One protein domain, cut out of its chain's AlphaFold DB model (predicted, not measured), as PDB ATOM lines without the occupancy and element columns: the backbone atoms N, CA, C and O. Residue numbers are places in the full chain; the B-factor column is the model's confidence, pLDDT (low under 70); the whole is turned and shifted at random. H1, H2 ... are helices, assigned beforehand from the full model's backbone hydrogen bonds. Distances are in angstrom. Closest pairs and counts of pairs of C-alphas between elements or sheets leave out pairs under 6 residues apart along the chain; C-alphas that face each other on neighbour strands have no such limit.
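Overview. This is residues 14 to 138 of the 141 residues of an uncharacterized protein of Brugia timori (UniProt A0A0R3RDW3). Three helices, H2, H3 and H4, make a small compact body, with H3 crossing both H2 and H4, and the short H1 at one end touches no helix. From the far end of H4 a long arm, residues 83 to 138, stands free: it runs out in a wide loop and folds back past the body without touching it, ending in H5 and H6. The printed part has 125 residues with six named helices, H1 to H6 in that order, and no named strand; the class is all helix, with 71 residues in helices. The whole is loose, with a radius of gyration of the C-alphas of 19.7 A, and elongated, spanning 67 by 42 by 28 A, and the arm makes the length.

Arrangement. The longest helix is H4, residues 68 to 86. With its residues 68 to 76 alone it touches H2, residues 24 to 34, the closest C-alphas being those of Trp 25 and Ala 72, 6.1 A apart. H2 and H4 run the same way at a shallow tilt of 23 degrees. H3, residues 47 to 58, touches H4 with its residues 53 to 58 alone, meeting residues 75 to 79 of H4; the closest C-alphas are those of Phe 57 and Asn 75, 6.0 A apart, and the two lines are about perpendicular, at 79 degrees. H3 also touches H2, with the closest C-alphas, those of Ile 30 and Ala 50, 5.4 A apart, at a steep tilt of 60 degrees, opposite ways. The helix packing is mostly crossed, but only just: 1 of 3 touching pairs is at a shallow tilt. H1, residues 14 to 20, is apart from H2, though a tight link of 3 residues joins them. H5, residues 113 to 125, and H6, residues 128 to 136, are close but not clearly touching, with the C-alphas of Lys 124 and Thr 130 7.8 A apart. Both are apart from H1, H2, H3 and H4. Every O i to N i+4 pair is within hydrogen-bond range in H1, H2, H3, H4 and H5; in H6 4 of 5 are.

Along the chain. H4 is 27.5 A long from first to last C-alpha; C-alpha 68 is at (151.692, 18.390, 123.570), and C-alpha 86 is at (146.126, 8.572, 98.514). H5 is 18.5 A long, H3 16.2 A, H2 15.4 A, H6 13.0 A and H1 9.9 A. H1 begins with C-alpha 14 at (151.859, 35.100, 124.262), and H6 ends with C-alpha 136 at (144.423, 54.920, 115.831).

Size, cuts and confidence. The C-alphas farthest apart, those of Ser 96 and Phe 138, are 66.6 A apart. Without the free stretch, the body spans 33 by 33 by 19 A. The long links are H2 to H3, 12 residues, and H4 to H5, 26 residues. The printed part has no cut. Its mean pLDDT is 73.6; residues 59 to 65, 86 to 115 and 125 to 138 are under 70.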
ATOM      1  N   GLU A  14     153.129  34.760 123.623       94.94
ATOM      2  CA  GLU A  14     151.859  35.100 124.262       94.94
ATOM      3  C   GLU A  14     150.920  35.840 123.303       94.94
ATOM      4  O   GLU A  14     149.766  35.446 123.146       94.94
ATOM      5  N   SER A  15     151.419  36.857 122.593       95.06
ATOM      6  CA  SER A  15     150.617  37.584 121.602       95.06
ATOM      7  C   SER A  15     150.196  36.681 120.442       95.06
ATOM      8  O   SER A  15     149.039  36.734 120.028       95.06
ATOM      9  N   ILE A  16     151.095  35.813 119.961       94.75
ATOM     10  CA  ILE A  16     150.793  34.827 118.910       94.75
ATOM     11  C   ILE A  16     149.686  33.875 119.367       94.75
ATOM     12  O   ILE A  16     148.716  33.661 118.641       94.75
ATOM     13  N   ARG A  17     149.787  33.348 120.590       93.50
ATOM     14  CA  ARG A  17     148.776  32.455 121.159       93.50
ATOM     15  C   ARG A  17     147.424  33.153 121.317       93.50
ATOM     16  O   ARG A  17     146.408  32.568 120.963       93.50
ATOM     17  N   ASN A  18     147.402  34.389 121.811       92.12
ATOM     18  CA  ASN A  18     146.156  35.115 122.072       92.12
ATOM     19  C   ASN A  18     145.450  35.577 120.789       92.12
ATOM     20  O   ASN A  18     144.224  35.587 120.740       92.12
ATOM     21  N   GLN A  19     146.204  35.964 119.755       93.81
ATOM     22  CA  GLN A  19     145.632  36.495 118.511       93.81
ATOM     23  C   GLN A  19     145.346  35.410 117.471       93.81
ATOM     24  O   GLN A  19     144.368  35.518 116.736       93.81
ATOM     25  N   LEU A  20     146.199  34.385 117.387       89.81
ATOM     26  CA  LEU A  20     146.125  33.353 116.347       89.81
ATOM     27  C   LEU A  20     145.719  31.978 116.888       89.81
ATOM     28  O   LEU A  20     145.474  31.071 116.101       89.81
ATOM     29  N   GLY A  21     145.684  31.794 118.211       90.00
ATOM     30  CA  GLY A  21     145.426  30.490 118.826       90.00
ATOM     31  C   GLY A  21     146.588  29.502 118.704       90.00
ATOM     32  O   GLY A  21     146.445  28.365 119.131       90.00
ATOM     33  N   LEU A  22     147.734  29.919 118.153       92.12
ATOM     34  CA  LEU A  22     148.835  29.011 117.840       92.12
ATOM     35  C   LEU A  22     149.733  28.769 119.047       92.12
ATOM     36  O   LEU A  22     150.323  29.686 119.622       92.12
ATOM     37  N   SER A  23     149.885  27.500 119.385       93.06
ATOM     38  CA  SER A  23     150.917  26.977 120.265       93.06
ATOM     39  C   SER A  23     152.240  26.791 119.518       93.06
ATOM     40  O   SER A  23     152.313  26.764 118.287       93.06
ATOM     41  N   ARG A  24     153.319  26.592 120.284       94.69
ATOM     42  CA  ARG A  24     154.637  26.257 119.728       94.69
ATOM     43  C   ARG A  24     154.574  25.019 118.825       94.69
ATOM     44  O   ARG A  24     155.261  24.970 117.812       94.69
ATOM     45  N   TRP A  25     153.764  24.029 119.190       94.25
ATOM     46  CA  TRP A  25     153.680  22.765 118.466       94.25
ATOM     47  C   TRP A  25     152.883  22.877 117.171       94.25
ATOM     48  O   TRP A  25     153.239  22.238 116.186       94.25
ATOM     49  N   GLU A  26     151.853  23.719 117.128       93.25
ATOM     50  CA  GLU A  26     151.162  24.041 115.875       93.25
ATOM     51  C   GLU A  26     152.084  24.818 114.934       93.25
ATOM     52  O   GLU A  26     152.189  24.459 113.767       93.25
ATOM     53  N   ALA A  27     152.849  25.791 115.442       94.69
ATOM     54  CA  ALA A  27     153.827  26.520 114.633       94.69
ATOM     55  C   ALA A  27     154.890  25.593 114.004       94.69
ATOM     56  O   ALA A  27     155.228  25.746 112.830       94.69
ATOM     57  N   ILE A  28     155.379  24.600 114.756       95.44
ATOM     58  CA  ILE A  28     156.327  23.599 114.241       95.44
ATOM     59  C   ILE A  28     155.676  22.720 113.168       95.44
ATOM     60  O   ILE A  28     156.278  22.497 112.120       95.44
ATOM     61  N   GLN A  29     154.451  22.238 113.395       95.44
ATOM     62  CA  GLN A  29     153.731  21.432 112.403       95.44
ATOM     63  C   GLN A  29     153.486  22.215 111.109       95.44
ATOM     64  O   GLN A  29     153.676  21.667 110.027       95.44
ATOM     65  N   ILE A  30     153.132  23.501 111.208       95.94
ATOM     66  CA  ILE A  30     152.978  24.378 110.042       95.94
ATOM     67  C   ILE A  30     154.292  24.441 109.272       95.94
ATOM     68  O   ILE A  30     154.289  24.145 108.086       95.94
ATOM     69  N   ALA A  31     155.410  24.753 109.937       95.88
ATOM     70  CA  ALA A  31     156.713  24.835 109.281       95.88
ATOM     71  C   ALA A  31     157.120  23.508 108.614       95.88
ATOM     72  O   ALA A  31     157.669  23.520 107.518       95.88
ATOM     73  N   LEU A  32     156.807  22.366 109.237       95.38
ATOM     74  CA  LEU A  32     157.070  21.038 108.674       95.38
ATOM     75  C   LEU A  32     156.242  20.740 107.419       95.38
ATOM     76  O   LEU A  32     156.765  20.116 106.498       95.38
ATOM     77  N   LEU A  33     154.982  21.176 107.384       95.12
ATOM     78  CA  LEU A  33     154.063  20.930 106.269       95.12
ATOM     79  C   LEU A  33     154.206  21.961 105.144       95.12
ATOM     80  O   LEU A  33     154.150  21.582 103.981       95.12
ATOM     81  N   SER A  34     154.386  23.246 105.466       95.31
ATOM     82  CA  SER A  34     154.488  24.331 104.481       95.31
ATOM     83  C   SER A  34     155.908  24.627 104.010       95.31
ATOM     84  O   SER A  34     156.087  25.379 103.056       95.31
ATOM     85  N   GLY A  35     156.908  24.087 104.704       91.88
ATOM     86  CA  GLY A  35     158.319  24.336 104.442       91.88
ATOM     87  C   GLY A  35     158.902  25.487 105.266       91.88
ATOM     88  O   GLY A  35     158.204  26.422 105.673       91.88
ATOM     89  N   GLY A  36     160.207  25.393 105.513       86.56
ATOM     90  CA  GLY A  36     161.048  26.345 106.238       86.56
ATOM     91  C   GLY A  36     162.525  25.951 106.113       86.56
ATOM     92  O   GLY A  36     162.870  25.057 105.349       86.56
ATOM     93  N   ASP A  37     163.420  26.552 106.893       92.75
ATOM     94  CA  ASP A  37     164.866  26.293 106.741       92.75
ATOM     95  C   ASP A  37     165.283  24.841 107.053       92.75
ATOM     96  O   ASP A  37     166.337  24.379 106.624       92.75
ATOM     97  N   TYR A  38     164.450  24.108 107.796       87.69
ATOM     98  CA  TYR A  38     164.709  22.724 108.205       87.69
ATOM     99  C   TYR A  38     163.961  21.673 107.369       87.69
ATOM    100  O   TYR A  38     164.119  20.479 107.618       87.69
ATOM    101  N   THR A  39     163.112  22.081 106.422       92.00
ATOM    102  CA  THR A  39     162.278  21.166 105.625       92.00
ATOM    103  C   THR A  39     161.741  21.853 104.374       92.00
ATOM    104  O   THR A  39     161.277  22.986 104.431       92.00
ATOM    105  N   ASN A  40     161.705  21.146 103.248       90.19
ATOM    106  CA  ASN A  40     161.097  21.685 102.030       90.19
ATOM    107  C   ASN A  40     159.562  21.770 102.120       90.19
ATOM    108  O   ASN A  40     158.952  22.504 101.347       90.19
ATOM    109  N   GLY A  41     158.943  21.052 103.063       92.56
ATOM    110  CA  GLY A  41     157.489  20.948 103.170       92.56
ATOM    111  C   GLY A  41     156.863  20.046 102.106       92.56
ATOM    112  O   GLY A  41     157.551  19.312 101.394       92.56
ATOM    113  N   LEU A  42     155.534  20.089 102.028       90.00
ATOM    114  CA  LEU A  42     154.729  19.375 101.042       90.00
ATOM    115  C   LEU A  42     154.432  20.285  99.845       90.00
ATOM    116  O   LEU A  42     154.081  21.457 100.000       90.00
ATOM    117  N   GLU A  43     154.521  19.735  98.636       89.19
ATOM    118  CA  GLU A  43     154.243  20.497  97.421       89.19
ATOM    119  C   GLU A  43     152.780  20.974  97.386       89.19
ATOM    120  O   GLU A  43     151.843  20.221  97.641       89.19
ATOM    121  N   GLY A  44     152.571  22.261  97.094       88.19
ATOM    122  CA  GLY A  44     151.235  22.868  97.050       88.19
ATOM    123  C   GLY A  44     150.599  23.142  98.419       88.19
ATOM    124  O   GLY A  44     149.506  23.717  98.471       88.19
ATOM    125  N   VAL A  45     151.275  22.806  99.521       92.56
ATOM    126  CA  VAL A  45     150.811  23.089 100.882       92.56
ATOM    127  C   VAL A  45     151.475  24.367 101.385       92.56
ATOM    128  O   VAL A  45     152.660  24.410 101.680       92.56
ATOM    129  N   GLY A  46     150.696  25.444 101.480       94.12
ATOM    130  CA  GLY A  46     151.109  26.674 102.162       94.12
ATOM    131  C   GLY A  46     150.674  26.694 103.627       94.12
ATOM    132  O   GLY A  46     149.990  25.788 104.094       94.12
ATOM    133  N   VAL A  47     150.985  27.782 104.336       94.25
ATOM    134  CA  VAL A  47     150.644  27.967 105.763       94.25
ATOM    135  C   VAL A  47     149.156  27.728 106.061       94.25
ATOM    136  O   VAL A  47     148.819  27.088 107.051       94.25
ATOM    137  N   VAL A  48     148.258  28.202 105.190       94.12
ATOM    138  CA  VAL A  48     146.805  28.034 105.372       94.12
ATOM    139  C   VAL A  48     146.387  26.570 105.221       94.12
ATOM    140  O   VAL A  48     145.698  26.046 106.084       94.12
ATOM    141  N   ALA A  49     146.854  25.893 104.167       93.69
ATOM    142  CA  ALA A  49     146.539  24.483 103.936       93.69
ATOM    143  C   ALA A  49     147.138  23.581 105.029       93.69
ATOM    144  O   ALA A  49     146.513  22.614 105.456       93.69
ATOM    145  N   ALA A  50     148.329  23.927 105.527       95.25
ATOM    146  CA  ALA A  50     148.944  23.256 106.663       95.25
ATOM    147  C   ALA A  50     148.087  23.393 107.929       95.25
ATOM    148  O   ALA A  50     147.844  22.400 108.608       95.25
ATOM    149  N   LEU A  51     147.593  24.599 108.232       93.56
ATOM    150  CA  LEU A  51     146.688  24.835 109.361       93.56
ATOM    151  C   LEU A  51     145.383  24.045 109.243       93.56
ATOM    152  O   LEU A  51     144.957  23.434 110.222       93.56
ATOM    153  N   GLU A  52     144.776  24.028 108.056       93.12
ATOM    154  CA  GLU A  52     143.563  23.251 107.782       93.12
ATOM    155  C   GLU A  52     143.799  21.760 108.062       93.12
ATOM    156  O   GLU A  52     143.056  21.161 108.843       93.12
ATOM    157  N   LEU A  53     144.888  21.187 107.533       92.62
ATOM    158  CA  LEU A  53     145.282  19.802 107.809       92.62
ATOM    159  C   LEU A  53     145.484  19.560 109.309       92.62
ATOM    160  O   LEU A  53     144.887  18.648 109.872       92.62
ATOM    161  N   ILE A  54     146.279  20.388 109.986       92.25
ATOM    162  CA  ILE A  54     146.536  20.224 111.424       92.25
ATOM    163  C   ILE A  54     145.220  20.208 112.208       92.25
ATOM    164  O   ILE A  54     145.048  19.340 113.067       92.25
ATOM    165  N   SER A  55     144.296  21.120 111.893       90.44
ATOM    166  CA  SER A  55     143.003  21.233 112.574       90.44
ATOM    167  C   SER A  55     142.098  20.020 112.349       90.44
ATOM    168  O   SER A  55     141.469  19.548 113.299       90.44
ATOM    169  N   GLU A  56     142.096  19.457 111.139       90.94
ATOM    170  CA  GLU A  56     141.289  18.287 110.793       90.94
ATOM    171  C   GLU A  56     141.730  17.063 111.610       90.94
ATOM    172  O   GLU A  56     140.924  16.402 112.270       90.94
ATOM    173  N   PHE A  57     143.039  16.808 111.664       88.81
ATOM    174  CA  PHE A  57     143.580  15.619 112.324       88.81
ATOM    175  C   PHE A  57     143.723  15.769 113.856       88.81
ATOM    176  O   PHE A  57     143.750  14.757 114.574       88.81
ATOM    177  N   ALA A  58     143.720  17.001 114.385       82.88
ATOM    178  CA  ALA A  58     143.775  17.275 115.825       82.88
ATOM    179  C   ALA A  58     142.483  16.879 116.562       82.88
ATOM    180  O   ALA A  58     142.542  16.382 117.693       82.88
ATOM    181  N   THR A  59     141.314  17.027 115.923       67.88
ATOM    182  CA  THR A  59     140.008  16.691 116.532       67.88
ATOM    183  C   THR A  59     139.858  15.202 116.851       67.88
ATOM    184  O   THR A  59     139.120  14.831 117.767       67.88
ATOM    185  N   THR A  60     140.616  14.352 116.155       60.81
ATOM    186  CA  THR A  60     140.605  12.895 116.328       60.81
ATOM    187  C   THR A  60     141.347  12.445 117.601       60.81
ATOM    188  O   THR A  60     141.091  11.352 118.101       60.81
ATOM    189  N   SER A  61     142.217  13.277 118.198       58.06
ATOM    190  CA  SER A  61     142.953  12.954 119.441       58.06
ATOM    191  C   SER A  61     142.526  13.767 120.656       58.06
ATOM    192  O   SER A  61     143.353  14.443 121.270       58.06
ATOM    193  N   ARG A  62     141.259  13.657 121.069       59.34
ATOM    194  CA  ARG A  62     140.821  14.091 122.409       59.34
ATOM    195  C   ARG A  62     141.393  13.170 123.499       59.34
ATOM    196  O   ARG A  62     140.656  12.455 124.166       59.34
ATOM    197  N   GLN A  63     142.712  13.149 123.655       58.78
ATOM    198  CA  GLN A  63     143.375  12.614 124.840       58.78
ATOM    199  C   GLN A  63     143.870  13.810 125.649       58.78
ATOM    200  O   GLN A  63     144.704  14.574 125.174       58.78
ATOM    201  N   VAL A  64     143.283  14.005 126.832       63.75
ATOM    202  CA  VAL A  64     143.469  15.203 127.671       63.75
ATOM    203  C   VAL A  64     144.807  15.183 128.427       63.75
ATOM    204  O   VAL A  64     145.284  16.234 128.837       63.75
ATOM    205  N   ASP A  65     145.468  14.023 128.507       66.38
ATOM    206  CA  ASP A  65     146.647  13.808 129.360       66.38
ATOM    207  C   ASP A  65     147.957  13.579 128.579       66.38
ATOM    208  O   ASP A  65     148.965  13.163 129.149       66.38
ATOM    209  N   ALA A  66     147.959  13.796 127.260       72.75
ATOM    210  CA  ALA A  66     149.140  13.566 126.429       72.75
ATOM    211  C   ALA A  66     150.043  14.807 126.362       72.75
ATOM    212  O   ALA A  66     149.569  15.925 126.164       72.75
ATOM    213  N   GLU A  67     151.360  14.589 126.448       87.38
ATOM    214  CA  GLU A  67     152.362  15.633 126.214       87.38
ATOM    215  C   GLU A  67     152.114  16.326 124.856       87.38
ATOM    216  O   GLU A  67     151.998  15.641 123.831       87.38
ATOM    217  N   PRO A  68     152.060  17.672 124.794       86.38
ATOM    218  CA  PRO A  68     151.692  18.390 123.570       86.38
ATOM    219  C   PRO A  68     152.621  18.120 122.373       86.38
ATOM    220  O   PRO A  68     152.191  18.153 121.219       86.38
ATOM    221  N   SER A  69     153.894  17.810 122.638       89.38
ATOM    222  CA  SER A  69     154.862  17.379 121.621       89.38
ATOM    223  C   SER A  69     154.471  16.041 120.994       89.38
ATOM    224  O   SER A  69     154.507  15.891 119.771       89.38
ATOM    225  N   GLN A  70     154.056  15.084 121.825       89.62
ATOM    226  CA  GLN A  70     153.630  13.765 121.384       89.62
ATOM    227  C   GLN A  70     152.337  13.864 120.582       89.62
ATOM    228  O   GLN A  70     152.227  13.244 119.528       89.62
ATOM    229  N   GLN A  71     151.385  14.689 121.024       89.44
ATOM    230  CA  GLN A  71     150.147  14.912 120.282       89.44
ATOM    231  C   GLN A  71     150.422  15.478 118.882       89.44
ATOM    232  O   GLN A  71     149.872  14.978 117.902       89.44
ATOM    233  N   ALA A  72     151.313  16.467 118.770       91.44
ATOM    234  CA  ALA A  72     151.717  17.030 117.484       91.44
ATOM    235  C   ALA A  72     152.421  16.003 116.583       91.44
ATOM    236  O   ALA A  72     152.157  15.941 115.383       91.44
ATOM    237  N   PHE A  73     153.286  15.162 117.152       91.44
ATOM    238  CA  PHE A  73     153.958  14.107 116.398       91.44
ATOM    239  C   PHE A  73     152.980  13.036 115.897       91.44
ATOM    240  O   PHE A  73     153.033  12.642 114.731       91.44
ATOM    241  N   GLU A  74     152.046  12.599 116.743       90.94
ATOM    242  CA  GLU A  74     150.987  11.669 116.341       90.94
ATOM    243  C   GLU A  74     150.066  12.282 115.281       90.94
ATOM    244  O   GLU A  74     149.637  11.589 114.359       90.94
ATOM    245  N   ASN A  75     149.812  13.588 115.351       92.44
ATOM    246  CA  ASN A  75     149.056  14.298 114.327       92.44
ATOM    247  C   ASN A  75     149.754  14.233 112.959       92.44
ATOM    248  O   ASN A  75     149.152  13.828 111.964       92.44
ATOM    249  N   LEU A  76     151.057  14.528 112.920       92.88
ATOM    250  CA  LEU A  76     151.868  14.425 111.704       92.88
ATOM    251  C   LEU A  76     151.927  12.994 111.159       92.88
ATOM    252  O   LEU A  76     151.867  12.807 109.945       92.88
ATOM    253  N   LYS A  77     151.987  11.974 112.028       91.50
ATOM    254  CA  LYS A  77     151.900  10.565 111.606       91.50
ATOM    255  C   LYS A  77     150.568  10.225 110.946       91.50
ATOM    256  O   LYS A  77     150.536   9.439 110.004       91.50
ATOM    257  N   ARG A  78     149.456  10.779 111.433       91.38
ATOM    258  CA  ARG A  78     148.145  10.566 110.797       91.38
ATOM    259  C   ARG A  78     148.092  11.222 109.429       91.38
ATOM    260  O   ARG A  78     147.630  10.586 108.486       91.38
ATOM    261  N   ILE A  79     148.608  12.446 109.322       91.19
ATOM    262  CA  ILE A  79     148.709  13.160 108.048       91.19
ATOM    263  C   ILE A  79     149.570  12.358 107.065       91.19
ATOM    264  O   ILE A  79     149.142  12.128 105.938       91.19
ATOM    265  N   SER A  80     150.735  11.855 107.487       89.25
ATOM    266  CA  SER A  80     151.593  11.045 106.611       89.25
ATOM    267  C   SER A  80     150.936   9.722 106.207       89.25
ATOM    268  O   SER A  80     150.978   9.346 105.040       89.25
ATOM    269  N   ALA A  81     150.258   9.041 107.134       89.50
ATOM    270  CA  ALA A  81     149.504   7.830 106.824       89.50
ATOM    271  C   ALA A  81     148.341   8.094 105.855       89.50
ATOM    272  O   ALA A  81     148.024   7.229 105.043       89.50
ATOM    273  N   TRP A  82     147.696   9.257 105.939       90.25
ATOM    274  CA  TRP A  82     146.646   9.662 105.007       90.25
ATOM    275  C   TRP A  82     147.207   9.963 103.612       90.25
ATOM    276  O   TRP A  82     146.680   9.436 102.634       90.25
ATOM    277  N   LEU A  83     148.312  10.711 103.521       87.44
ATOM    278  CA  LEU A  83     148.991  10.999 102.252       87.44
ATOM    279  C   LEU A  83     149.397   9.707 101.531       87.44
ATOM    280  O   LEU A  83     149.036   9.507 100.377       87.44
ATOM    281  N   ASN A  84     150.026   8.776 102.249       84.62
ATOM    282  CA  ASN A  84     150.486   7.507 101.674       84.62
ATOM    283  C   ASN A  84     149.341   6.565 101.258       84.62
ATOM    284  O   ASN A  84     149.559   5.631 100.494       84.62
ATOM    285  N   ARG A  85     148.113   6.766 101.761       79.62
ATOM    286  CA  ARG A  85     146.932   6.028 101.275       79.62
ATOM    287  C   ARG A  85     146.413   6.588  99.953       79.62
ATOM    288  O   ARG A  85     145.811   5.839  99.191       79.62
ATOM    289  N   HIS A  86     146.618   7.880  99.703       58.72
ATOM    290  CA  HIS A  86     146.126   8.572  98.514       58.72
ATOM    291  C   HIS A  86     146.982   8.300  97.260       58.72
ATOM    292  O   HIS A  86     146.488   8.475  96.150       58.72
ATOM    293  N   ASP A  87     148.211   7.793  97.412       53.03
ATOM    294  CA  ASP A  87     149.034   7.313  96.285       53.03
ATOM    295  C   ASP A  87     148.468   6.044  95.609       53.03
ATOM    296  O   ASP A  87     148.833   5.736  94.480       53.03
ATOM    297  N   ASN A  88     147.519   5.335  96.236       47.31
ATOM    298  CA  ASN A  88     146.846   4.157  95.655       47.31
ATOM    299  C   ASN A  88     145.572   4.493  94.843       47.31
ATOM    300  O   ASN A  88     144.737   3.623  94.608       47.31
ATOM    301  N   TRP A  89     145.374   5.747  94.420       46.91
ATOM    302  CA  TRP A  89     144.193   6.160  93.639       46.91
ATOM    303  C   TRP A  89     144.252   5.780  92.132       46.91
ATOM    304  O   TRP A  89     143.303   6.035  91.396       46.91
ATOM    305  N   GLU A  90     145.303   5.111  91.649       46.66
ATOM    306  CA  GLU A  90     145.469   4.750  90.222       46.66
ATOM    307  C   GLU A  90     144.857   3.394  89.783       46.66
ATOM    308  O   GLU A  90     145.134   2.937  88.682       46.66
ATOM    309  N   ASP A  91     143.965   2.766  90.560       41.94
ATOM    310  CA  ASP A  91     143.306   1.495  90.173       41.94
ATOM    311  C   ASP A  91     141.807   1.650  89.824       41.94
ATOM    312  O   ASP A  91     140.942   0.894  90.275       41.94
ATOM    313  N   LEU A  92     141.467   2.626  88.976       43.84
ATOM    314  CA  LEU A  92     140.185   2.657  88.255       43.84
ATOM    315  C   LEU A  92     140.453   2.410  86.762       43.84
ATOM    316  O   LEU A  92     141.198   3.178  86.151       43.84
ATOM    317  N   PRO A  93     139.860   1.372  86.137       41.91
ATOM    318  CA  PRO A  93     140.214   0.976  84.782       41.91
ATOM    319  C   PRO A  93     139.630   1.974  83.780       41.91
ATOM    320  O   PRO A  93     138.512   1.817  83.288       41.91
ATOM    321  N   SER A  94     140.404   3.001  83.438       41.78
ATOM    322  CA  SER A  94     140.153   3.777  82.228       41.78
ATOM    323  C   SER A  94     140.655   2.967  81.040       41.78
ATOM    324  O   SER A  94     141.808   3.042  80.625       41.78
ATOM    325  N   SER A  95     139.758   2.136  80.515       44.06
ATOM    326  CA  SER A  95     139.885   1.538  79.193       44.06
ATOM    327  C   SER A  95     139.991   2.649  78.145       44.06
ATOM    328  O   SER A  95     138.996   3.263  77.767       44.06
ATOM    329  N   SER A  96     141.211   2.970  77.734       38.75
ATOM    330  CA  SER A  96     141.634   3.238  76.351       38.75
ATOM    331  C   SER A  96     142.994   3.931  76.391       38.75
ATOM    332  O   SER A  96     143.206   4.907  77.103       38.75
ATOM    333  N   GLY A  97     143.948   3.319  75.695       33.66
ATOM    334  CA  GLY A  97     145.368   3.526  75.920       33.66
ATOM    335  C   GLY A  97     145.937   4.838  75.397       33.66
ATOM    336  O   GLY A  97     145.396   5.450  74.484       33.66
ATOM    337  N   TYR A  98     147.103   5.181  75.937       26.92
ATOM    338  CA  TYR A  98     148.289   5.570  75.174       26.92
ATOM    339  C   TYR A  98     149.491   5.609  76.126       26.92
ATOM    340  O   TYR A  98     149.398   6.136  77.232       26.92
ATOM    341  N   SER A  99     150.607   5.015  75.710       37.06
ATOM    342  CA  SER A  99     151.874   5.012  76.444       37.06
ATOM    343  C   SER A  99     152.762   6.195  76.042       37.06
ATOM    344  O   SER A  99     152.651   6.703  74.929       37.06
ATOM    345  N   SER A 100     153.695   6.503  76.949       31.86
ATOM    346  CA  SER A 100     154.971   7.221  76.779       31.86
ATOM    347  C   SER A 100     155.054   8.711  77.148       31.86
ATOM    348  O   SER A 100     154.459   9.581  76.528       31.86
ATOM    349  N   GLU A 101     155.919   8.918  78.153       37.34
ATOM    350  CA  GLU A 101     156.970   9.937  78.303       37.34
ATOM    351  C   GLU A 101     156.615  11.432  78.392       37.34
ATOM    352  O   GLU A 101     156.152  12.062  77.454       37.34
ATOM    353  N   GLN A 102     157.022  11.990  79.542       42.91
ATOM    354  CA  GLN A 102     157.341  13.394  79.818       42.91
ATOM    355  C   GLN A 102     156.236  14.423  79.559       42.91
ATOM    356  O   GLN A 102     156.117  14.945  78.460       42.91
ATOM    357  N   ASP A 103     155.540  14.850  80.620       34.97
ATOM    358  CA  ASP A 103     155.164  16.264  80.727       34.97
ATOM    359  C   ASP A 103     154.748  16.646  82.157       34.97
ATOM    360  O   ASP A 103     153.821  16.073  82.736       34.97
ATOM    361  N   VAL A 104     155.418  17.646  82.726       50.94
ATOM    362  CA  VAL A 104     155.063  18.278  84.005       50.94
ATOM    363  C   VAL A 104     153.770  19.067  83.788       50.94
ATOM    364  O   VAL A 104     153.780  20.260  83.478       50.94
ATOM    365  N   LYS A 105     152.615  18.411  83.924       36.12
ATOM    366  CA  LYS A 105     151.319  19.084  83.785       36.12
ATOM    367  C   LYS A 105     150.937  19.765  85.088       36.12
ATOM    368  O   LYS A 105     150.245  19.214  85.937       36.12
ATOM    369  N   LYS A 106     151.371  21.024  85.187       48.03
ATOM    370  CA  LYS A 106     150.877  22.063  86.097       48.03
ATOM    371  C   LYS A 106     149.343  22.061  86.084       48.03
ATOM    372  O   LYS A 106     148.721  22.675  85.213       48.03
ATOM    373  N   THR A 107     148.721  21.357  87.025       44.91
ATOM    374  CA  THR A 107     147.269  21.365  87.188       44.91
ATOM    375  C   THR A 107     146.873  22.765  87.641       44.91
ATOM    376  O   THR A 107     147.123  23.195  88.766       44.91
ATOM    377  N   LYS A 108     146.315  23.550  86.713       49.66
ATOM    378  CA  LYS A 108     145.750  24.864  87.018       49.66
ATOM    379  C   LYS A 108     144.629  24.656  88.031       49.66
ATOM    380  O   LYS A 108     143.561  24.158  87.685       49.66
ATOM    381  N   PHE A 109     144.906  25.014  89.281       47.47
ATOM    382  CA  PHE A 109     143.953  24.917  90.372       47.47
ATOM    383  C   PHE A 109     142.721  25.777  90.047       47.47
ATOM    384  O   PHE A 109     142.830  26.994  89.899       47.47
ATOM    385  N   VAL A 110     141.551  25.148  89.913       59.16
ATOM    386  CA  VAL A 110     140.286  25.841  89.637       59.16
ATOM    387  C   VAL A 110     139.892  26.658  90.868       59.16
ATOM    388  O   VAL A 110     139.573  26.121  91.930       59.16
ATOM    389  N   GLU A 111     139.954  27.981  90.741       56.00
ATOM    390  CA  GLU A 111     139.708  28.927  91.828       56.00
ATOM    391  C   GLU A 111     138.209  28.953  92.181       56.00
ATOM    392  O   GLU A 111     137.402  29.643  91.565       56.00
ATOM    393  N   ASN A 112     137.813  28.151  93.176       66.19
ATOM    394  CA  ASN A 112     136.450  28.141  93.717       66.19
ATOM    395  C   ASN A 112     136.107  29.523  94.317       66.19
ATOM    396  O   ASN A 112     136.948  30.153  94.960       66.19
ATOM    397  N   THR A 113     134.860  29.980  94.180       65.88
ATOM    398  CA  THR A 113     134.335  31.257  94.707       65.88
ATOM    399  C   THR A 113     134.688  31.496  96.178       65.88
ATOM    400  O   THR A 113     134.874  32.641  96.598       65.88
ATOM    401  N   ARG A 114     134.817  30.421  96.970       66.81
ATOM    402  CA  ARG A 114     135.306  30.480  98.358       66.81
ATOM    403  C   ARG A 114     136.781  30.896  98.453       66.81
ATOM    404  O   ARG A 114     137.089  31.786  99.241       66.81
ATOM    405  N   ARG A 115     137.671  30.337  97.622       66.94
ATOM    406  CA  ARG A 115     139.103  30.702  97.573       66.94
ATOM    407  C   ARG A 115     139.294  32.154  97.141       66.94
ATOM    408  O   ARG A 115     140.090  32.856  97.752       66.94
ATOM    409  N   LEU A 116     138.498  32.637  96.185       70.56
ATOM    410  CA  LEU A 116     138.552  34.037  95.750       70.56
ATOM    411  C   LEU A 116     138.112  35.008  96.861       70.56
ATOM    412  O   LEU A 116     138.708  36.070  97.037       70.56
ATOM    413  N   LYS A 117     137.083  34.645  97.644       71.44
ATOM    414  CA  LYS A 117     136.641  35.436  98.807       71.44
ATOM    415  C   LYS A 117     137.701  35.468  99.910       71.44
ATOM    416  O   LYS A 117     137.978  36.548 100.425       71.44
ATOM    417  N   LEU A 118     138.307  34.323 100.228       72.44
ATOM    418  CA  LEU A 118     139.390  34.226 101.216       72.44
ATOM    419  C   LEU A 118     140.615  35.034 100.787       72.44
ATOM    420  O   LEU A 118     141.135  35.821 101.571       72.44
ATOM    421  N   ARG A 119     141.016  34.921  99.518       77.50
ATOM    422  CA  ARG A 119     142.135  35.678  98.956       77.50
ATOM    423  C   ARG A 119     141.907  37.185  99.035       77.50
ATOM    424  O   ARG A 119     142.773  37.894  99.527       77.50
ATOM    425  N   ARG A 120     140.712  37.663  98.666       77.88
ATOM    426  CA  ARG A 120     140.341  39.082  98.804       77.88
ATOM    427  C   ARG A 120     140.345  39.558 100.256       77.88
ATOM    428  O   ARG A 120     140.651  40.717 100.496       77.88
ATOM    429  N   LEU A 121     139.972  38.705 101.209       74.25
ATOM    430  CA  LEU A 121     139.957  39.053 102.632       74.25
ATOM    431  C   LEU A 121     141.385  39.160 103.188       74.25
ATOM    432  O   LEU A 121     141.700  40.123 103.880       74.25
ATOM    433  N   ILE A 122     142.262  38.228 102.809       73.56
ATOM    434  CA  ILE A 122     143.686  38.249 103.169       73.56
ATOM    435  C   ILE A 122     144.395  39.442 102.519       73.56
ATOM    436  O   ILE A 122     145.122  40.161 103.195       73.56
ATOM    437  N   GLU A 123     144.154  39.696 101.231       76.56
ATOM    438  CA  GLU A 123     144.729  40.844 100.521       76.56
ATOM    439  C   GLU A 123     144.257  42.165 101.133       76.56
ATOM    440  O   GLU A 123     145.086  43.040 101.352       76.56
ATOM    441  N   LYS A 124     142.972  42.285 101.504       70.06
ATOM    442  CA  LYS A 124     142.446  43.452 102.232       70.06
ATOM    443  C   LYS A 124     143.111  43.654 103.592       70.06
ATOM    444  O   LYS A 124     143.419  44.788 103.929       70.06
ATOM    445  N   ASN A 125     143.361  42.578 104.337       62.22
ATOM    446  CA  ASN A 125     144.037  42.645 105.636       62.22
ATOM    447  C   ASN A 125     145.552  42.900 105.522       62.22
ATOM    448  O   ASN A 125     146.178  43.272 106.511       62.22
ATOM    449  N   ASN A 126     146.130  42.714 104.332       61.25
ATOM    450  CA  ASN A 126     147.527  43.020 104.027       61.25
ATOM    451  C   ASN A 126     147.735  44.437 103.458       61.25
ATOM    452  O   ASN A 126     148.885  44.836 103.265       61.25
ATOM    453  N   VAL A 127     146.674  45.208 103.179       58.47
ATOM    454  CA  VAL A 127     146.822  46.615 102.779       58.47
ATOM    455  C   VAL A 127     147.141  47.452 104.016       58.47
ATOM    456  O   VAL A 127     146.487  47.354 105.050       58.47
ATOM    457  N   THR A 128     148.154  48.305 103.903       55.62
ATOM    458  CA  THR A 128     148.707  49.152 104.973       55.62
ATOM    459  C   THR A 128     147.683  50.023 105.718       55.62
ATOM    460  O   THR A 128     147.941  50.392 106.859       55.62
ATOM    461  N   GLU A 129     146.517  50.307 105.129       54.66
ATOM    462  CA  GLU A 129     145.438  51.104 105.740       54.66
ATOM    463  C   GLU A 129     144.754  50.424 106.939       54.66
ATOM    464  O   GLU A 129     144.417  51.102 107.911       54.66
ATOM    465  N   THR A 130     144.575  49.095 106.943       53.34
ATOM    466  CA  THR A 130     143.914  48.415 108.077       53.34
ATOM    467  C   THR A 130     144.789  48.406 109.324       53.34
ATOM    468  O   THR A 130     144.274  48.499 110.438       53.34
ATOM    469  N   LEU A 131     146.114  48.375 109.153       53.25
ATOM    470  CA  LEU A 131     147.043  48.521 110.271       53.25
ATOM    471  C   LEU A 131     146.905  49.906 110.915       53.25
ATOM    472  O   LEU A 131     146.876  49.988 112.139       53.25
ATOM    473  N   GLU A 132     146.719  50.978 110.140       56.00
ATOM    474  CA  GLU A 132     146.544  52.323 110.708       56.00
ATOM    475  C   GLU A 132     145.245  52.472 111.510       56.00
ATOM    476  O   GLU A 132     145.262  53.111 112.560       56.00
ATOM    477  N   THR A 133     144.147  51.820 111.107       55.16
ATOM    478  CA  THR A 133     142.888  51.840 111.884       55.16
ATOM    479  C   THR A 133     142.964  51.090 113.218       55.16
ATOM    480  O   THR A 133     142.308  51.478 114.185       55.16
ATOM    481  N   VAL A 134     143.800  50.048 113.313       54.31
ATOM    482  CA  VAL A 134     144.062  49.356 114.586       54.31
ATOM    483  C   VAL A 134     144.966  50.211 115.481       54.31
ATOM    484  O   VAL A 134     144.769  50.237 116.693       54.31
ATOM    485  N   PHE A 135     145.908  50.969 114.909       52.94
ATOM    486  CA  PHE A 135     146.800  51.852 115.672       52.94
ATOM    487  C   PHE A 135     146.157  53.185 116.100       52.94
ATOM    488  O   PHE A 135     146.555  53.724 117.133       52.94
ATOM    489  N   THR A 136     145.149  53.710 115.393       49.56
ATOM    490  CA  THR A 136     144.423  54.920 115.831       49.56
ATOM    491  C   THR A 136     143.458  54.652 116.983       49.56
ATOM    492  O   THR A 136     143.272  55.528 117.825       49.56
ATOM    493  N   SER A 137     142.920  53.433 117.106       45.75
ATOM    494  CA  SER A 137     142.085  53.057 118.258       45.75
ATOM    495  C   SER A 137     142.874  52.919 119.570       45.75
ATOM    496  O   SER A 137     142.264  52.882 120.635       45.75
ATOM    497  N   PHE A 138     144.209  52.860 119.509       50.16
ATOM    498  CA  PHE A 138     145.098  52.815 120.677       50.16
ATOM    499  C   PHE A 138     145.675  54.185 121.070       50.16
ATOM    500  O   PHE A 138     146.385  54.269 122.066       50.16
TER     501      PHE A 138